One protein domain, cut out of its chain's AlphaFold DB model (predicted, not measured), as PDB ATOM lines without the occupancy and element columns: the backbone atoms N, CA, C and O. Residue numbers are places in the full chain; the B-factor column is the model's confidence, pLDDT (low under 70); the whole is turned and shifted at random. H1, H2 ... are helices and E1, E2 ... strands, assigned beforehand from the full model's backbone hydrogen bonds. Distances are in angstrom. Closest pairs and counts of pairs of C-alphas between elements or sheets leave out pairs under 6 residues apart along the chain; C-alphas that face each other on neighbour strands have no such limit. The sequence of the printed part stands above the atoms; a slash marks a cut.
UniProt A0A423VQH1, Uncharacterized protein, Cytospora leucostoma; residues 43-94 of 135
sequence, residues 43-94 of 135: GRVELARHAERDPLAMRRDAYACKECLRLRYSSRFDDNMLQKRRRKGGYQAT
ATOM      1  N   GLY A  43     321.693 310.938 273.456       76.12
ATOM      2  CA  GLY A  43     321.939 309.718 274.207       76.12
ATOM      3  C   GLY A  43     320.830 309.461 275.232       76.12
ATOM      4  O   GLY A  43     319.910 310.258 275.432       76.12
ATOM      5  N   ARG A  44     320.881 308.288 275.873       80.38
ATOM      6  CA  ARG A  44     319.849 307.840 276.828       80.38
ATOM      7  C   ARG A  44     319.686 308.803 278.004       80.38
ATOM      8  O   ARG A  44     318.569 309.015 278.471       80.38
ATOM      9  N   VAL A  45     320.801 309.338 278.499       81.19
ATOM     10  CA  VAL A  45     320.845 310.200 279.686       81.19
ATOM     11  C   VAL A  45     320.324 311.588 279.346       81.19
ATOM     12  O   VAL A  45     319.501 312.126 280.080       81.19
ATOM     13  N   GLU A  46     320.762 312.143 278.220       80.94
ATOM     14  CA  GLU A  46     320.352 313.455 277.728       80.94
ATOM     15  C   GLU A  46     318.851 313.468 277.458       80.94
ATOM     16  O   GLU A  46     318.151 314.368 277.913       80.94
ATOM     17  N   LEU A  47     318.337 312.416 276.817       82.06
ATOM     18  CA  LEU A  47     316.916 312.285 276.529       82.06
ATOM     19  C   LEU A  47     316.076 312.174 277.808       82.06
ATOM     20  O   LEU A  47     315.036 312.816 277.925       82.06
ATOM     21  N   ALA A  48     316.527 311.389 278.790       83.50
ATOM     22  CA  ALA A  48     315.843 311.285 280.078       83.50
ATOM     23  C   ALA A  48     315.863 312.613 280.846       83.50
ATOM     24  O   ALA A  48     314.828 313.022 281.365       83.50
ATOM     25  N   ARG A  49     317.003 313.315 280.868       83.44
ATOM     26  CA  ARG A  49     317.111 314.655 281.463       83.44
ATOM     27  C   ARG A  49     316.194 315.648 280.772       83.44
ATOM     28  O   ARG A  49     315.569 316.456 281.449       83.44
ATOM     29  N   HIS A  50     316.099 315.583 279.451       80.56
ATOM     30  CA  HIS A  50     315.244 316.478 278.692       80.56
ATOM     31  C   HIS A  50     313.764 316.255 279.028       80.56
ATOM     32  O   HIS A  50     313.071 317.213 279.348       80.56
ATOM     33  N   ALA A  51     313.323 314.995 279.130       84.75
ATOM     34  CA  ALA A  51     311.972 314.643 279.585       84.75
ATOM     35  C   ALA A  51     311.598 315.226 280.968       84.75
ATOM     36  O   ALA A  51     310.420 315.359 281.298       84.75
ATOM     37  N   GLU A  52     312.603 315.497 281.804       87.50
ATOM     38  CA  GLU A  52     312.448 315.863 283.214       87.50
ATOM     39  C   GLU A  52     312.693 317.347 283.497       87.50
ATOM     40  O   GLU A  52     312.291 317.825 284.553       87.50
ATOM     41  N   ARG A  53     313.362 318.064 282.590       84.81
ATOM     42  CA  ARG A  53     313.739 319.476 282.767       84.81
ATOM     43  C   ARG A  53     313.013 320.413 281.823       84.81
ATOM     44  O   ARG A  53     312.907 321.597 282.117       84.81
ATOM     45  N   ASP A  54     312.559 319.900 280.690       83.81
ATOM     46  CA  ASP A  54     311.918 320.725 279.687       83.81
ATOM     47  C   ASP A  54     310.449 321.019 280.059       83.81
ATOM     48  O   ASP A  54     309.666 320.094 280.307       83.81
ATOM     49  N   PRO A  55     310.027 322.295 280.106       84.00
ATOM     50  CA  PRO A  55     308.658 322.640 280.470       84.00
ATOM     51  C   PRO A  55     307.607 322.083 279.505       84.00
ATOM     52  O   PRO A  55     306.476 321.815 279.914       84.00
ATOM     53  N   LEU A  56     307.924 321.924 278.215       81.00
ATOM     54  CA  LEU A  56     307.008 321.324 277.244       81.00
ATOM     55  C   LEU A  56     306.883 319.812 277.490       81.00
ATOM     56  O   LEU A  56     305.770 319.283 277.491       81.00
ATOM     57  N   ALA A  57     307.992 319.141 277.801       82.94
ATOM     58  CA  ALA A  57     308.054 317.735 278.185       82.94
ATOM     59  C   ALA A  57     307.239 317.402 279.421       82.94
ATOM     60  O   ALA A  57     306.490 316.419 279.451       82.94
ATOM     61  N   MET A  58     307.392 318.233 280.446       86.38
ATOM     62  CA  MET A  58     306.681 318.079 281.701       86.38
ATOM     63  C   MET A  58     305.185 318.319 281.507       86.38
ATOM     64  O   MET A  58     304.392 317.486 281.940       86.38
ATOM     65  N   ARG A  59     304.801 319.387 280.788       87.69
ATOM     66  CA  ARG A  59     303.394 319.687 280.460       87.69
ATOM     67  C   ARG A  59     302.721 318.569 279.668       87.69
ATOM     68  O   ARG A  59     301.551 318.287 279.887       87.69
ATOM     69  N   ARG A  60     303.459 317.922 278.765       84.00
ATOM     70  CA  ARG A  60     302.975 316.794 277.953       84.00
ATOM     71  C   ARG A  60     303.053 315.442 278.666       84.00
ATOM     72  O   ARG A  60     302.780 314.430 278.037       84.00
ATOM     73  N   ASP A  61     303.448 315.411 279.937       90.06
ATOM     74  CA  ASP A  61     303.691 314.201 280.724       90.06
ATOM     75  C   ASP A  61     304.437 313.101 279.957       90.06
ATOM     76  O   ASP A  61     303.988 311.963 279.800       90.06
ATOM     77  N   ALA A  62     305.601 313.466 279.433       89.25
ATOM     78  CA  ALA A  62     306.329 312.594 278.536       89.25
ATOM     79  C   ALA A  62     307.667 312.113 279.127       89.25
ATOM     80  O   ALA A  62     308.188 312.666 280.097       89.25
ATOM     81  N   TYR A  63     308.167 310.997 278.591       90.94
ATOM     82  CA  TYR A  63     309.230 310.165 279.156       90.94
ATOM     83  C   TYR A  63     310.142 309.623 278.051       90.94
ATOM     84  O   TYR A  63     309.699 309.315 276.947       90.94
ATOM     85  N   ALA A  64     311.427 309.452 278.359       89.94
ATOM     86  CA  ALA A  64     312.406 308.875 277.442       89.94
ATOM     87  C   ALA A  64     312.331 307.344 277.388       89.94
ATOM     88  O   ALA A  64     312.318 306.686 278.426       89.94
ATOM     89  N   CYS A  65     312.349 306.770 276.184       88.19
ATOM     90  CA  CYS A  65     312.529 305.335 275.976       88.19
ATOM     91  C   CYS A  65     313.996 305.000 275.680       88.19
ATOM     92  O   CYS A  65     314.624 305.632 274.834       88.19
ATOM     93  N   LYS A  66     314.527 303.957 276.324       87.38
ATOM     94  CA  LYS A  66     315.937 303.566 276.200       87.38
ATOM     95  C   LYS A  66     316.343 302.933 274.865       87.38
ATOM     96  O   LYS A  66     317.516 303.007 274.526       87.38
ATOM     97  N   GLU A  67     315.415 302.283 274.157       84.75
ATOM     98  CA  GLU A  67     315.728 301.528 272.927       84.75
ATOM     99  C   GLU A  67     315.530 302.399 271.688       84.75
ATOM    100  O   GLU A  67     316.469 302.647 270.943       84.75
ATOM    101  N   CYS A  68     314.322 302.944 271.489       82.88
ATOM    102  CA  CYS A  68     314.076 303.825 270.345       82.88
ATOM    103  C   CYS A  68     314.668 305.225 270.534       82.88
ATOM    104  O   CYS A  68     314.731 305.979 269.563       82.88
ATOM    105  N   LEU A  69     315.098 305.569 271.757       82.38
ATOM    106  CA  LEU A  69     315.714 306.854 272.088       82.38
ATOM    107  C   LEU A  69     314.845 308.032 271.623       82.38
ATOM    108  O   LEU A  69     315.332 309.041 271.112       82.38
ATOM    109  N   ARG A  70     313.534 307.866 271.814       83.25
ATOM    110  CA  ARG A  70     312.500 308.873 271.592       83.25
ATOM    111  C   ARG A  70     311.822 309.193 272.902       83.25
ATOM    112  O   ARG A  70     311.717 308.346 273.797       83.25
ATOM    113  N   LEU A  71     311.325 310.409 272.976       86.00
ATOM    114  CA  LEU A  71     310.422 310.787 274.028       86.00
ATOM    115  C   LEU A  71     308.986 310.389 273.652       86.00
ATOM    116  O   LEU A  71     308.566 310.552 272.507       86.00
ATOM    117  N   ARG A  72     308.235 309.828 274.598       87.44
ATOM    118  CA  ARG A  72     306.863 309.345 274.402       87.44
ATOM    119  C   ARG A  72     305.985 309.760 275.582       87.44
ATOM    120  O   ARG A  72     306.480 309.888 276.695       87.44
ATOM    121  N   TYR A  73     304.690 309.936 275.344       89.69
ATOM    122  CA  TYR A  73     303.702 310.185 276.398       89.69
ATOM    123  C   TYR A  73     303.676 309.060 277.440       89.69
ATOM    124  O   TYR A  73     303.947 307.908 277.089       89.69
ATOM    125  N   SER A  74     303.296 309.362 278.685       90.50
ATOM    126  CA  SER A  74     303.077 308.365 279.749       90.50
ATOM    127  C   SER A  74     302.184 307.210 279.316       90.50
ATOM    128  O   SER A  74     302.500 306.062 279.598       90.50
ATOM    129  N   SER A  75     301.142 307.484 278.529       88.12
ATOM    130  CA  SER A  75     300.235 306.472 277.962       88.12
ATOM    131  C   SER A  75     300.916 305.421 277.076       88.12
ATOM    132  O   SER A  75     300.317 304.399 276.750       88.12
ATOM    133  N   ARG A  76     302.166 305.655 276.660       90.00
ATOM    134  CA  ARG A  76     303.001 304.718 275.897       90.00
ATOM    135  C   ARG A  76     303.991 303.957 276.776       90.00
ATOM    136  O   ARG A  76     304.916 303.348 276.236       90.00
ATOM    137  N   PHE A  77     303.819 303.970 278.091       89.31
ATOM    138  CA  PHE A  77     304.604 303.207 279.055       89.31
ATOM    139  C   PHE A  77     303.681 302.440 280.001       89.31
ATOM    140  O   PHE A  77     302.548 302.841 280.239       89.31
ATOM    141  N   ASP A  78     304.191 301.339 280.549       86.06
ATOM    142  CA  ASP A  78     303.532 300.633 281.648       86.06
ATOM    143  C   ASP A  78     303.613 301.444 282.950       86.06
ATOM    144  O   ASP A  78     304.619 302.116 283.197       86.06
ATOM    145  N   ASP A  79     302.624 301.311 283.832       84.50
ATOM    146  CA  ASP A  79     302.622 301.985 285.134       84.50
ATOM    147  C   ASP A  79     303.886 301.657 285.952       84.50
ATOM    148  O   ASP A  79     304.481 302.540 286.578       84.50
ATOM    149  N   ASN A  80     304.407 300.427 285.869       81.38
ATOM    150  CA  ASN A  80     305.653 300.046 286.540       81.38
ATOM    151  C   ASN A  80     306.889 300.756 285.961       81.38
ATOM    152  O   ASN A  80     307.908 300.885 286.647       81.38
ATOM    153  N   MET A  81     306.832 301.216 284.706       85.19
ATOM    154  CA  MET A  81     307.889 302.016 284.076       85.19
ATOM    155  C   MET A  81     307.849 303.480 284.516       85.19
ATOM    156  O   MET A  81     308.865 304.165 284.408       85.19
ATOM    157  N   LEU A  82     306.715 303.955 285.030       88.12
ATOM    158  CA  LEU A  82     306.527 305.339 285.470       88.12
ATOM    159  C   LEU A  82     306.642 305.506 286.993       88.12
ATOM    160  O   LEU A  82     306.696 306.627 287.496       88.12
ATOM    161  N   GLN A  83     306.738 304.402 287.733       86.44
ATOM    162  CA  GLN A  83     306.751 304.384 289.195       86.44
ATOM    163  C   GLN A  83     308.115 303.989 289.794       86.44
ATOM    164  O   GLN A  83     309.082 303.637 289.110       86.44
ATOM    165  N   LYS A  84     308.195 304.045 291.132       88.19
ATOM    166  CA  LYS A  84     309.325 303.571 291.954       88.19
ATOM    167  C   LYS A  84     310.676 304.113 291.458       88.19
ATOM    168  O   LYS A  84     310.868 305.322 291.399       88.19
ATOM    169  N   ARG A  85     311.617 303.224 291.118       87.75
ATOM    170  CA  ARG A  85     312.992 303.559 290.710       87.75
ATOM    171  C   ARG A  85     313.070 304.190 289.316       87.75
ATOM    172  O   ARG A  85     314.077 304.819 289.008       87.75
ATOM    173  N   ARG A  86     312.026 304.022 288.494       88.06
ATOM    174  CA  ARG A  86     311.956 304.496 287.105       88.06
ATOM    175  C   ARG A  86     311.131 305.768 286.937       88.06
ATOM    176  O   ARG A  86     311.107 306.308 285.839       88.06
ATOM    177  N   ARG A  87     310.502 306.287 287.995       89.19
ATOM    178  CA  ARG A  87     309.806 307.589 287.973       89.19
ATOM    179  C   ARG A  87     310.717 308.728 287.493       89.19
ATOM    180  O   ARG A  87     311.936 308.553 287.443       89.19
ATOM    181  N   LYS A  88     310.152 309.893 287.158       88.12
ATOM    182  CA  LYS A  88     310.934 311.107 286.832       88.12
ATOM    183  C   LYS A  88     311.926 311.431 287.960       88.12
ATOM    184  O   LYS A  88     311.543 311.426 289.129       88.12
ATOM    185  N   GLY A  89     313.204 311.610 287.627       85.69
ATOM    186  CA  GLY A  89     314.298 311.820 288.586       85.69
ATOM    187  C   GLY A  89     314.724 310.571 289.371       85.69
ATOM    188  O   GLY A  89     315.568 310.652 290.259       85.69
ATOM    189  N   GLY A  90     314.143 309.402 289.086       87.31
ATOM    190  CA  GLY A  90     314.553 308.135 289.684       87.31
ATOM    191  C   GLY A  90     315.898 307.648 289.138       87.31
ATOM    192  O   GLY A  90     316.235 307.885 287.981       87.31
ATOM    193  N   TYR A  91     316.652 306.896 289.943       88.06
ATOM    194  CA  TYR A  91     317.969 306.381 289.539       88.06
ATOM    195  C   TYR A  91     317.930 305.479 288.285       88.06
ATOM    196  O   TYR A  91     318.900 305.414 287.540       88.06
ATOM    197  N   GLN A  92     316.797 304.821 288.009       87.56
ATOM    198  CA  GLN A  92     316.579 303.995 286.810       87.56
ATOM    199  C   GLN A  92     315.686 304.691 285.767       87.56
ATOM    200  O   GLN A  92     315.062 304.030 284.934       87.56
ATOM    201  N   ALA A  93     315.599 306.025 285.785       87.50
ATOM    202  CA  ALA A  93     314.841 306.812 284.809       87.50
ATOM    203  C   ALA A  93     315.259 306.541 283.351       87.50
ATOM    204  O   ALA A  93     314.436 306.593 282.438       87.50
ATOM    205  N   THR A  94     316.530 306.206 283.128       87.94
ATOM    206  CA  THR A  94     317.104 305.901 281.809       87.94
ATOM    207  C   THR A  94     316.817 304.475 281.326       87.94
ATOM    208  O   THR A  94     317.164 304.133 280.193       87.94
TER     209      THR A  94
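This is residues 43 to 94 of the 135 residues of an uncharacterized protein of Cytospora leucostoma (UniProt A0A423VQH1). A small two-stranded hairpin, E1 and E2, stands between two groups: on one side helix H1, which packs on E1, with the short helix H2 turning a corner at its end, and on the other side the short helix H3 with a tail, residues 83 to 94, that folds back towards H1. E1 is the named element nearest the mean of the C-alphas, while H2 and H3 are the farthest out. The printed part has 52 residues with three named helices and two named strands, in the order H1 H2 E1 E2 H3; the class is mixed, helices and strands, with under half of the residues in named elements. The sheet has the order E1 - E2 and is antiparallel. The whole is compact, with a radius of gyration of the C-alphas of 9.6 A, and rounded, spanning 23 by 21 by 19 A.

Strand E1 is residues 62 to 64 and strand E2 is residues 71 to 73, each 7.2 A from first to last C-alpha. C-alpha 62 is at (306.329, 312.594, 278.536). Helix H1, the longest, is residues 44 to 53 and measures 14.4 A; it begins with C-alpha 44 at (319.849, 307.840, 276.828). Helix H2 is residues 55 to 59, and helix H3 is residues 79 to 82, ending with C-alpha 82 at (306.527, 305.339, 285.470).

E1 and E2 form a hairpin of antiparallel strands, with 143 degrees between their directions. N 63 and O 72 are within hydrogen-bond range at 2.8 A, as are N 72 and O 63 at 2.8 A. The C-alphas of Ala 62 and Tyr 73 face each other at 4.2 A. H1 has 8 pairs of C-alphas within 8 A of E1, the closest those of Ala 48 and Ala 64, 5.0 A apart. The closest C-alphas of H1 and E2 are those of Ala 51 and Leu 71, 6.9 A apart. H1 and H2 touch only at the corner by their link, with the C-alphas of Ala 51 and Ala 57 closest at 5.2 A. H2 and E2 are only just apart, at 8.4 A. H3 touches no helix, and it is only just apart from E1, at 8.4 A. Every O i to N i+4 pair is within hydrogen-bond range in H1 and H2; H3 is too short for such a pair.

The two C-alphas farthest apart are those of Pro 55 and Asn 80, at 23.6 A, and the C-alphas of Gly 43 and Thr 94 are 9.8 A apart. The printed part has no cut. The links H1 to H2, H2 to E1 and E2 to H3 are tight, and E1 to E2 is short. Residues 83 to 94 hold no named element; their C-alphas lie 6 to 13 A from the mean of the C-alphas. The mean pLDDT of the printed part is 85.8, and no printed residue is under 70.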